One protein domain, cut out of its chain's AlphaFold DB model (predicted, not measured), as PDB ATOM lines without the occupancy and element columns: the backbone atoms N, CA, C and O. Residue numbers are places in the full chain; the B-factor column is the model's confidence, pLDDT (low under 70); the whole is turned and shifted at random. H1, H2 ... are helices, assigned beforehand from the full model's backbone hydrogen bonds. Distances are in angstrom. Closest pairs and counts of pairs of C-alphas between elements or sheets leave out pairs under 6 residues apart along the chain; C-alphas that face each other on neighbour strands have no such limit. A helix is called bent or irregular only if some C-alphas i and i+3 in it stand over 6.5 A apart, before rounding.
ATOM      1  N   TRP A   9     258.937 362.509 182.682       80.06
ATOM      2  CA  TRP A   9     258.790 362.724 184.128       80.06
ATOM      3  C   TRP A   9     257.358 362.473 184.614       80.06
ATOM      4  O   TRP A   9     257.171 361.782 185.614       80.06
ATOM      5  N   LYS A  10     256.347 362.965 183.878       77.06
ATOM      6  CA  LYS A  10     254.931 362.749 184.220       77.06
ATOM      7  C   LYS A  10     254.577 361.257 184.253       77.06
ATOM      8  O   LYS A  10     253.881 360.819 185.164       77.06
ATOM      9  N   PHE A  11     255.114 360.473 183.320       75.81
ATOM     10  CA  PHE A  11     254.903 359.024 183.283       75.81
ATOM     11  C   PHE A  11     255.651 358.290 184.385       75.81
ATOM     12  O   PHE A  11     255.063 357.453 185.065       75.81
ATOM     13  N   TYR A  12     256.914 358.637 184.633       80.12
ATOM     14  CA  TYR A  12     257.672 358.022 185.721       80.12
ATOM     15  C   TYR A  12     257.066 358.314 187.093       80.12
ATOM     16  O   TYR A  12     257.116 357.453 187.961       80.12
ATOM     17  N   ARG A  13     256.464 359.494 187.294       79.06
ATOM     18  CA  ARG A  13     255.774 359.831 188.547       79.06
ATOM     19  C   ARG A  13     254.533 358.968 188.778       79.06
ATOM     20  O   ARG A  13     254.218 358.660 189.922       79.06
ATOM     21  N   ASN A  14     253.839 358.599 187.703       76.00
ATOM     22  CA  ASN A  14     252.642 357.763 187.763       76.00
ATOM     23  C   ASN A  14     252.975 356.259 187.797       76.00
ATOM     24  O   ASN A  14     252.133 355.457 188.193       76.00
ATOM     25  N   SER A  15     254.192 355.859 187.415       74.31
ATOM     26  CA  SER A  15     254.654 354.475 187.526       74.31
ATOM     27  C   SER A  15     255.194 354.199 188.929       74.31
ATOM     28  O   SER A  15     256.213 354.749 189.343       74.31
ATOM     29  N   LEU A  16     254.559 353.273 189.652       62.31
ATOM     30  CA  LEU A  16     254.962 352.873 191.012       62.31
ATOM     31  C   LEU A  16     256.385 352.287 191.096       62.31
ATOM     32  O   LEU A  16     256.931 352.132 192.186       62.31
ATOM     33  N   LYS A  17     256.999 351.952 189.956       70.50
ATOM     34  CA  LYS A  17     258.327 351.331 189.874       70.50
ATOM     35  C   LYS A  17     259.475 352.346 189.816       70.50
ATOM     36  O   LYS A  17     260.633 351.937 189.885       70.50
ATOM     37  N   ALA A  18     259.193 353.647 189.693       81.81
ATOM     38  CA  ALA A  18     260.218 354.682 189.569       81.81
ATOM     39  C   ALA A  18     260.127 355.728 190.690       81.81
ATOM     40  O   ALA A  18     259.087 356.336 190.929       81.81
ATOM     41  N   ASP A  26     264.248 369.974 193.780       88.56
ATOM     42  CA  ASP A  26     264.521 369.125 194.940       88.56
ATOM     43  C   ASP A  26     265.934 369.355 195.474       88.56
ATOM     44  O   ASP A  26     266.881 369.599 194.726       88.56
ATOM     45  N   THR A  27     266.091 369.221 196.791       89.25
ATOM     46  CA  THR A  27     267.414 369.203 197.419       89.25
ATOM     47  C   THR A  27     268.078 367.845 197.199       89.25
ATOM     48  O   THR A  27     267.483 366.792 197.465       89.25
ATOM     49  N   TRP A  28     269.331 367.875 196.746       91.88
ATOM     50  CA  TRP A  28     270.143 366.695 196.466       91.88
ATOM     51  C   TRP A  28     271.302 366.591 197.448       91.88
ATOM     52  O   TRP A  28     272.056 367.544 197.640       91.88
ATOM     53  N   LEU A  29     271.470 365.412 198.040       93.62
ATOM     54  CA  LEU A  29     272.656 365.115 198.835       93.62
ATOM     55  C   LEU A  29     273.849 364.853 197.900       93.62
ATOM     56  O   LEU A  29     273.659 364.230 196.851       93.62
ATOM     57  N   PRO A  30     275.083 365.241 198.273       91.38
ATOM     58  CA  PRO A  30     276.271 364.992 197.454       91.38
ATOM     59  C   PRO A  30     276.439 363.524 197.039       91.38
ATOM     60  O   PRO A  30     276.788 363.245 195.897       91.38
ATOM     61  N   GLU A  31     276.102 362.581 197.920       92.19
ATOM     62  CA  GLU A  31     276.120 361.143 197.619       92.19
ATOM     63  C   GLU A  31     275.123 360.759 196.513       92.19
ATOM     64  O   GLU A  31     275.424 359.947 195.641       92.19
ATOM     65  N   GLN A  32     273.946 361.389 196.488       91.00
ATOM     66  CA  GLN A  32     272.941 361.152 195.449       91.00
ATOM     67  C   GLN A  32     273.398 361.709 194.098       91.00
ATOM     68  O   GLN A  32     273.177 361.077 193.065       91.00
ATOM     69  N   ILE A  33     274.060 362.868 194.107       88.88
ATOM     70  CA  ILE A  33     274.657 363.460 192.906       88.88
ATOM     71  C   ILE A  33     275.786 362.561 192.397       88.88
ATOM     72  O   ILE A  33     275.804 362.232 191.214       88.88
ATOM     73  N   ALA A  34     276.673 362.097 193.280       90.69
ATOM     74  CA  ALA A  34     277.741 361.163 192.933       90.69
ATOM     75  C   ALA A  34     277.181 359.850 192.362       90.69
ATOM     76  O   ALA A  34     277.689 359.341 191.364       90.69
ATOM     77  N   PHE A  35     276.079 359.331 192.918       88.38
ATOM     78  CA  PHE A  35     275.396 358.161 192.370       88.38
ATOM     79  C   PHE A  35     274.850 358.424 190.959       88.38
ATOM     80  O   PHE A  35     275.072 357.614 190.056       88.38
ATOM     81  N   ILE A  36     274.192 359.568 190.737       90.12
ATOM     82  CA  ILE A  36     273.715 359.974 189.406       90.12
ATOM     83  C   ILE A  36     274.873 360.104 188.421       90.12
ATOM     84  O   ILE A  36     274.756 359.587 187.316       90.12
ATOM     85  N   GLN A  37     275.980 360.734 188.810       87.25
ATOM     86  CA  GLN A  37     277.176 360.865 187.975       87.25
ATOM     87  C   GLN A  37     277.793 359.503 187.654       87.25
ATOM     88  O   GLN A  37     278.182 359.254 186.517       87.25
ATOM     89  N   SER A  38     277.842 358.600 188.637       86.75
ATOM     90  CA  SER A  38     278.404 357.262 188.451       86.75
ATOM     91  C   SER A  38     277.552 356.383 187.539       86.75
ATOM     92  O   SER A  38     278.088 355.482 186.902       86.75
ATOM     93  N   MET A  39     276.237 356.609 187.466       85.75
ATOM     94  CA  MET A  39     275.370 355.862 186.560       85.75
ATOM     95  C   MET A  39     275.220 356.584 185.219       85.75
ATOM     96  O   MET A  39     275.598 356.048 184.184       85.75
ATOM     97  N   GLY A  40     274.673 357.798 185.234       86.00
ATOM     98  CA  GLY A  40     274.379 358.583 184.042       86.00
ATOM     99  C   GLY A  40     273.383 357.913 183.089       86.00
ATOM    100  O   GLY A  40     272.976 356.760 183.255       86.00
ATOM    101  N   ASN A  41     272.987 358.649 182.049       86.19
ATOM    102  CA  ASN A  41     272.140 358.093 180.991       86.19
ATOM    103  C   ASN A  41     272.899 357.100 180.113       86.19
ATOM    104  O   ASN A  41     272.290 356.163 179.620       86.19
ATOM    105  N   GLU A  42     274.209 357.264 179.962       84.94
ATOM    106  CA  GLU A  42     275.043 356.379 179.152       84.94
ATOM    107  C   GLU A  42     275.007 354.937 179.671       84.94
ATOM    108  O   GLU A  42     274.520 354.057 178.966       84.94
ATOM    109  N   ARG A  43     275.389 354.692 180.937       84.81
ATOM    110  CA  ARG A  43     275.350 353.327 181.498       84.81
ATOM    111  C   ARG A  43     273.925 352.809 181.647       84.81
ATOM    112  O   ARG A  43     273.692 351.609 181.528       84.81
ATOM    113  N   ALA A  44     272.961 353.695 181.906       85.38
ATOM    114  CA  ALA A  44     271.556 353.308 181.919       85.38
ATOM    115  C   ALA A  44     271.099 352.828 180.533       85.38
ATOM    116  O   ALA A  44     270.402 351.822 180.450       85.38
ATOM    117  N   ASN A  45     271.506 353.491 179.452       86.38
ATOM    118  CA  ASN A  45     271.170 353.087 178.090       86.38
ATOM    119  C   ASN A  45     271.910 351.809 177.688       86.38
ATOM    120  O   ASN A  45     271.286 350.935 177.098       86.38
ATOM    121  N   SER A  46     273.172 351.632 178.094       86.62
ATOM    122  CA  SER A  46     273.918 350.385 177.861       86.62
ATOM    123  C   SER A  46     273.237 349.149 178.449       86.62
ATOM    124  O   SER A  46     273.453 348.056 177.947       86.62
ATOM    125  N   TYR A  47     272.441 349.304 179.512       86.38
ATOM    126  CA  TYR A  47     271.688 348.202 180.109       86.38
ATOM    127  C   TYR A  47     270.236 348.145 179.634       86.38
ATOM    128  O   TYR A  47     269.735 347.071 179.358       86.38
ATOM    129  N   TRP A  48     269.526 349.270 179.558       86.62
ATOM    130  CA  TRP A  48     268.086 349.272 179.270       86.62
ATOM    131  C   TRP A  48     267.736 349.371 177.781       86.62
ATOM    132  O   TRP A  48     266.591 349.118 177.418       86.62
ATOM    133  N   GLU A  49     268.677 349.792 176.938       86.94
ATOM    134  CA  GLU A  49     268.518 349.960 175.487       86.94
ATOM    135  C   GLU A  49     269.592 349.163 174.715       86.94
ATOM    136  O   GLU A  49     269.888 349.489 173.571       86.94
ATOM    137  N   ALA A  50     270.178 348.123 175.322       84.75
ATOM    138  CA  ALA A  50     271.283 347.360 174.732       84.75
ATOM    139  C   ALA A  50     270.893 346.663 173.421       84.75
ATOM    140  O   ALA A  50     271.669 346.630 172.472       84.75
ATOM    141  N   GLU A  51     269.672 346.127 173.380       84.69
ATOM    142  CA  GLU A  51     269.108 345.437 172.216       84.69
ATOM    143  C   GLU A  51     268.048 346.290 171.497       84.69
ATOM    144  O   GLU A  51     267.236 345.770 170.728       84.69
ATOM    145  N   LEU A  52     268.004 347.601 171.762       85.25
ATOM    146  CA  LEU A  52     267.028 348.487 171.134       85.25
ATOM    147  C   LEU A  52     267.370 348.650 169.643       85.25
ATOM    148  O   LEU A  52     268.468 349.116 169.323       85.25
ATOM    149  N   PRO A  53     266.450 348.326 168.714       85.06
ATOM    150  CA  PRO A  53     266.693 348.544 167.296       85.06
ATOM    151  C   PRO A  53     266.980 350.028 167.011       85.06
ATOM    152  O   PRO A  53     266.227 350.882 167.487       85.06
ATOM    153  N   PRO A  54     267.995 350.361 166.187       77.25
ATOM    154  CA  PRO A  54     268.337 351.753 165.877       77.25
ATOM    155  C   PRO A  54     267.180 352.567 165.278       77.25
ATOM    156  O   PRO A  54     267.118 353.776 165.468       77.25
ATOM    157  N   ASN A  55     266.246 351.899 164.595       77.69
ATOM    158  CA  ASN A  55     265.069 352.508 163.969       77.69
ATOM    159  C   ASN A  55     263.790 352.364 164.811       77.69
ATOM    160  O   ASN A  55     262.691 352.440 164.264       77.69
ATOM    161  N   TYR A  56     263.895 352.085 166.114       80.06
ATOM    162  CA  TYR A  56     262.707 351.971 166.954       80.06
ATOM    163  C   TYR A  56     262.034 353.332 167.123       80.06
ATOM    164  O   TYR A  56     262.652 354.301 167.578       80.06
ATOM    165  N   ASP A  57     260.750 353.380 166.785       79.75
ATOM    166  CA  ASP A  57     259.968 354.594 166.901       79.75
ATOM    167  C   ASP A  57     259.715 354.942 168.376       79.75
ATOM    168  O   ASP A  57     259.101 354.186 169.128       79.75
ATOM    169  N   ARG A  58     260.208 356.108 168.802       81.19
ATOM    170  CA  ARG A  58     259.969 356.647 170.151       81.19
ATOM    171  C   ARG A  58     258.659 357.452 170.221       81.19
ATOM    172  O   ARG A  58     258.360 358.026 171.273       81.19
ATOM    173  N   VAL A  59     257.884 357.519 169.132       73.62
ATOM    174  CA  VAL A  59     256.529 358.090 169.098       73.62
ATOM    175  C   VAL A  59     255.611 357.176 169.916       73.62
ATOM    176  O   VAL A  59     255.361 356.028 169.573       73.62
ATOM    177  N   GLY A  60     255.158 357.671 171.069       81.44
ATOM    178  CA  GLY A  60     254.478 356.854 172.082       81.44
ATOM    179  C   GLY A  60     255.370 356.557 173.288       81.44
ATOM    180  O   GLY A  60     255.593 355.406 173.659       81.44
ATOM    181  N   ILE A  61     255.863 357.623 173.928       82.19
ATOM    182  CA  ILE A  61     256.791 357.556 175.067       82.19
ATOM    183  C   ILE A  61     256.285 356.675 176.223       82.19
ATOM    184  O   ILE A  61     257.087 356.085 176.938       82.19
ATOM    185  N   GLU A  62     254.969 356.545 176.391       85.06
ATOM    186  CA  GLU A  62     254.350 355.688 177.407       85.06
ATOM    187  C   GLU A  62     254.634 354.210 177.167       85.06
ATOM    188  O   GLU A  62     255.105 353.508 178.064       85.06
ATOM    189  N   ASN A  63     254.381 353.756 175.935       85.69
ATOM    190  CA  ASN A  63     254.637 352.385 175.527       85.69
ATOM    191  C   ASN A  63     256.137 352.096 175.580       85.69
ATOM    192  O   ASN A  63     256.549 351.065 176.098       85.69
ATOM    193  N   PHE A  64     256.965 353.053 175.148       85.50
ATOM    194  CA  PHE A  64     258.416 352.938 175.257       85.50
ATOM    195  C   PHE A  64     258.886 352.787 176.712       85.50
ATOM    196  O   PHE A  64     259.687 351.905 177.009       85.50
ATOM    197  N   ILE A  65     258.379 353.605 177.643       86.62
ATOM    198  CA  ILE A  65     258.730 353.513 179.069       86.62
ATOM    199  C   ILE A  65     258.263 352.173 179.659       86.62
ATOM    200  O   ILE A  65     259.021 351.544 180.402       86.62
ATOM    201  N   ARG A  66     257.063 351.697 179.304       86.12
ATOM    202  CA  ARG A  66     256.546 350.393 179.746       86.12
ATOM    203  C   ARG A  66     257.393 349.238 179.210       86.12
ATOM    204  O   ARG A  66     257.886 348.431 179.995       86.12
ATOM    205  N   ALA A  67     257.656 349.211 177.908       85.62
ATOM    206  CA  ALA A  67     258.504 348.208 177.274       85.62
ATOM    207  C   ALA A  67     259.929 348.209 177.860       85.62
ATOM    208  O   ALA A  67     260.522 347.155 178.098       85.62
ATOM    209  N   LYS A  68     260.468 349.395 178.167       84.31
ATOM    210  CA  LYS A  68     261.812 349.555 178.730       84.31
ATOM    211  C   LYS A  68     261.910 349.048 180.169       84.31
ATOM    212  O   LYS A  68     262.780 348.236 180.454       84.31
ATOM    213  N   TYR A  69     261.042 349.495 181.078       83.38
ATOM    214  CA  TYR A  69     261.203 349.221 182.517       83.38
ATOM    215  C   TYR A  69     260.305 348.106 183.058       83.38
ATOM    216  O   TYR A  69     260.655 347.477 184.058       83.38
ATOM    217  N   GLU A  70     259.158 347.850 182.428       84.12
ATOM    218  CA  GLU A  70     258.224 346.805 182.856       84.12
ATOM    219  C   GLU A  70     258.457 345.498 182.105       84.12
ATOM    220  O   GLU A  70     258.607 344.464 182.753       84.12
ATOM    221  N   GLU A  71     258.553 345.546 180.774       83.19
ATOM    222  CA  GLU A  71     258.832 344.354 179.955       83.19
ATOM    223  C   GLU A  71     260.325 344.015 179.899       83.19
ATOM    224  O   GLU A  71     260.686 342.901 179.522       83.19
TER     225      GLU A  71
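AT A GLANCE: This is residues 9 to 18 and 26 to 71 of the 431 residues of the protein "Arf-GAP domain-containing protein" of Chenopodium quinoa (UniProt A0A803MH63). A long, sharply bent helix, H2, makes one side of a loose, open frame and sticks out with residues 30 to 47, while a long loop, residues 49 to 60, swings away from its end and folds back to H3, with the short H1 near H3. The three helices have few contacts and form no packed core. The printed part has 56 residues, with three named helices in the order H1, H2, H3 and no named strand; the class is all helix. The whole is loose, with a radius of gyration of the C-alphas of 13.5 A, and its outline is elongated, though only just, spanning 37 by 25 by 17 A.

HOW THE PARTS SIT: H2, residues 30 to 48, was assigned as one helix by its hydrogen bonds, but it is bent: C-alphas 38 and 41 are 9.8 A apart. Its arms are H2a, residues 30 to 38, and H2b, residues 41 to 48, and their lines stand at a steep tilt of 62 degrees. H3, residues 61 to 69, is close to H2b but not clearly touching it; their closest C-alphas, those of Trp 48 and Lys 68, are 6.3 A apart. H2b and H3 run the same way at a steep tilt of 69 degrees, only just short of about perpendicular. H1, residues 9 to 14, is close to H3 but not clearly touching it, the closest C-alphas being those of Phe 11 and Glu 62 at 6.8 A. H1 and H3 run the same way at a steep tilt of 65 degrees. H1 is apart from H2a and from H2b, and H2a is apart from H3. In H1, H2a, H2b and H3 every O i to N i+4 pair is within hydrogen-bond range.

IN THESE COORDINATES: H2a runs 12.1 A from C-alpha 30 at (276.271, 364.992, 197.454) to C-alpha 38, and H2b runs 9.9 A from C-alpha 41 to C-alpha 48. Residues 39 and 40 belong to neither arm. H3 runs 12.0 A from C-alpha 61 to C-alpha 69 at (261.203, 349.221, 182.517). H1 runs 8.7 A from C-alpha 9 at (258.790, 362.724, 184.128) to C-alpha 14.

THE WHOLE: The two C-alphas farthest apart are those of Leu 29 and Asn 55, at 37.8 A. Residues 26 to 47, of which 30 to 47 belong to H2, stand free; the body without them has 34 residues and spans 28 by 18 by 13 A. Residues 19 to 25 are not printed, and the C-alphas of Ala 18 and Asp 26 are 16.0 A apart across this cut, which falls in the link from H1 to H2. The link from H2 to H3, with 12 residues, is long. The mean pLDDT of the printed part is 83.8, and one residue, Leu 16, is under 70 in this predicted model.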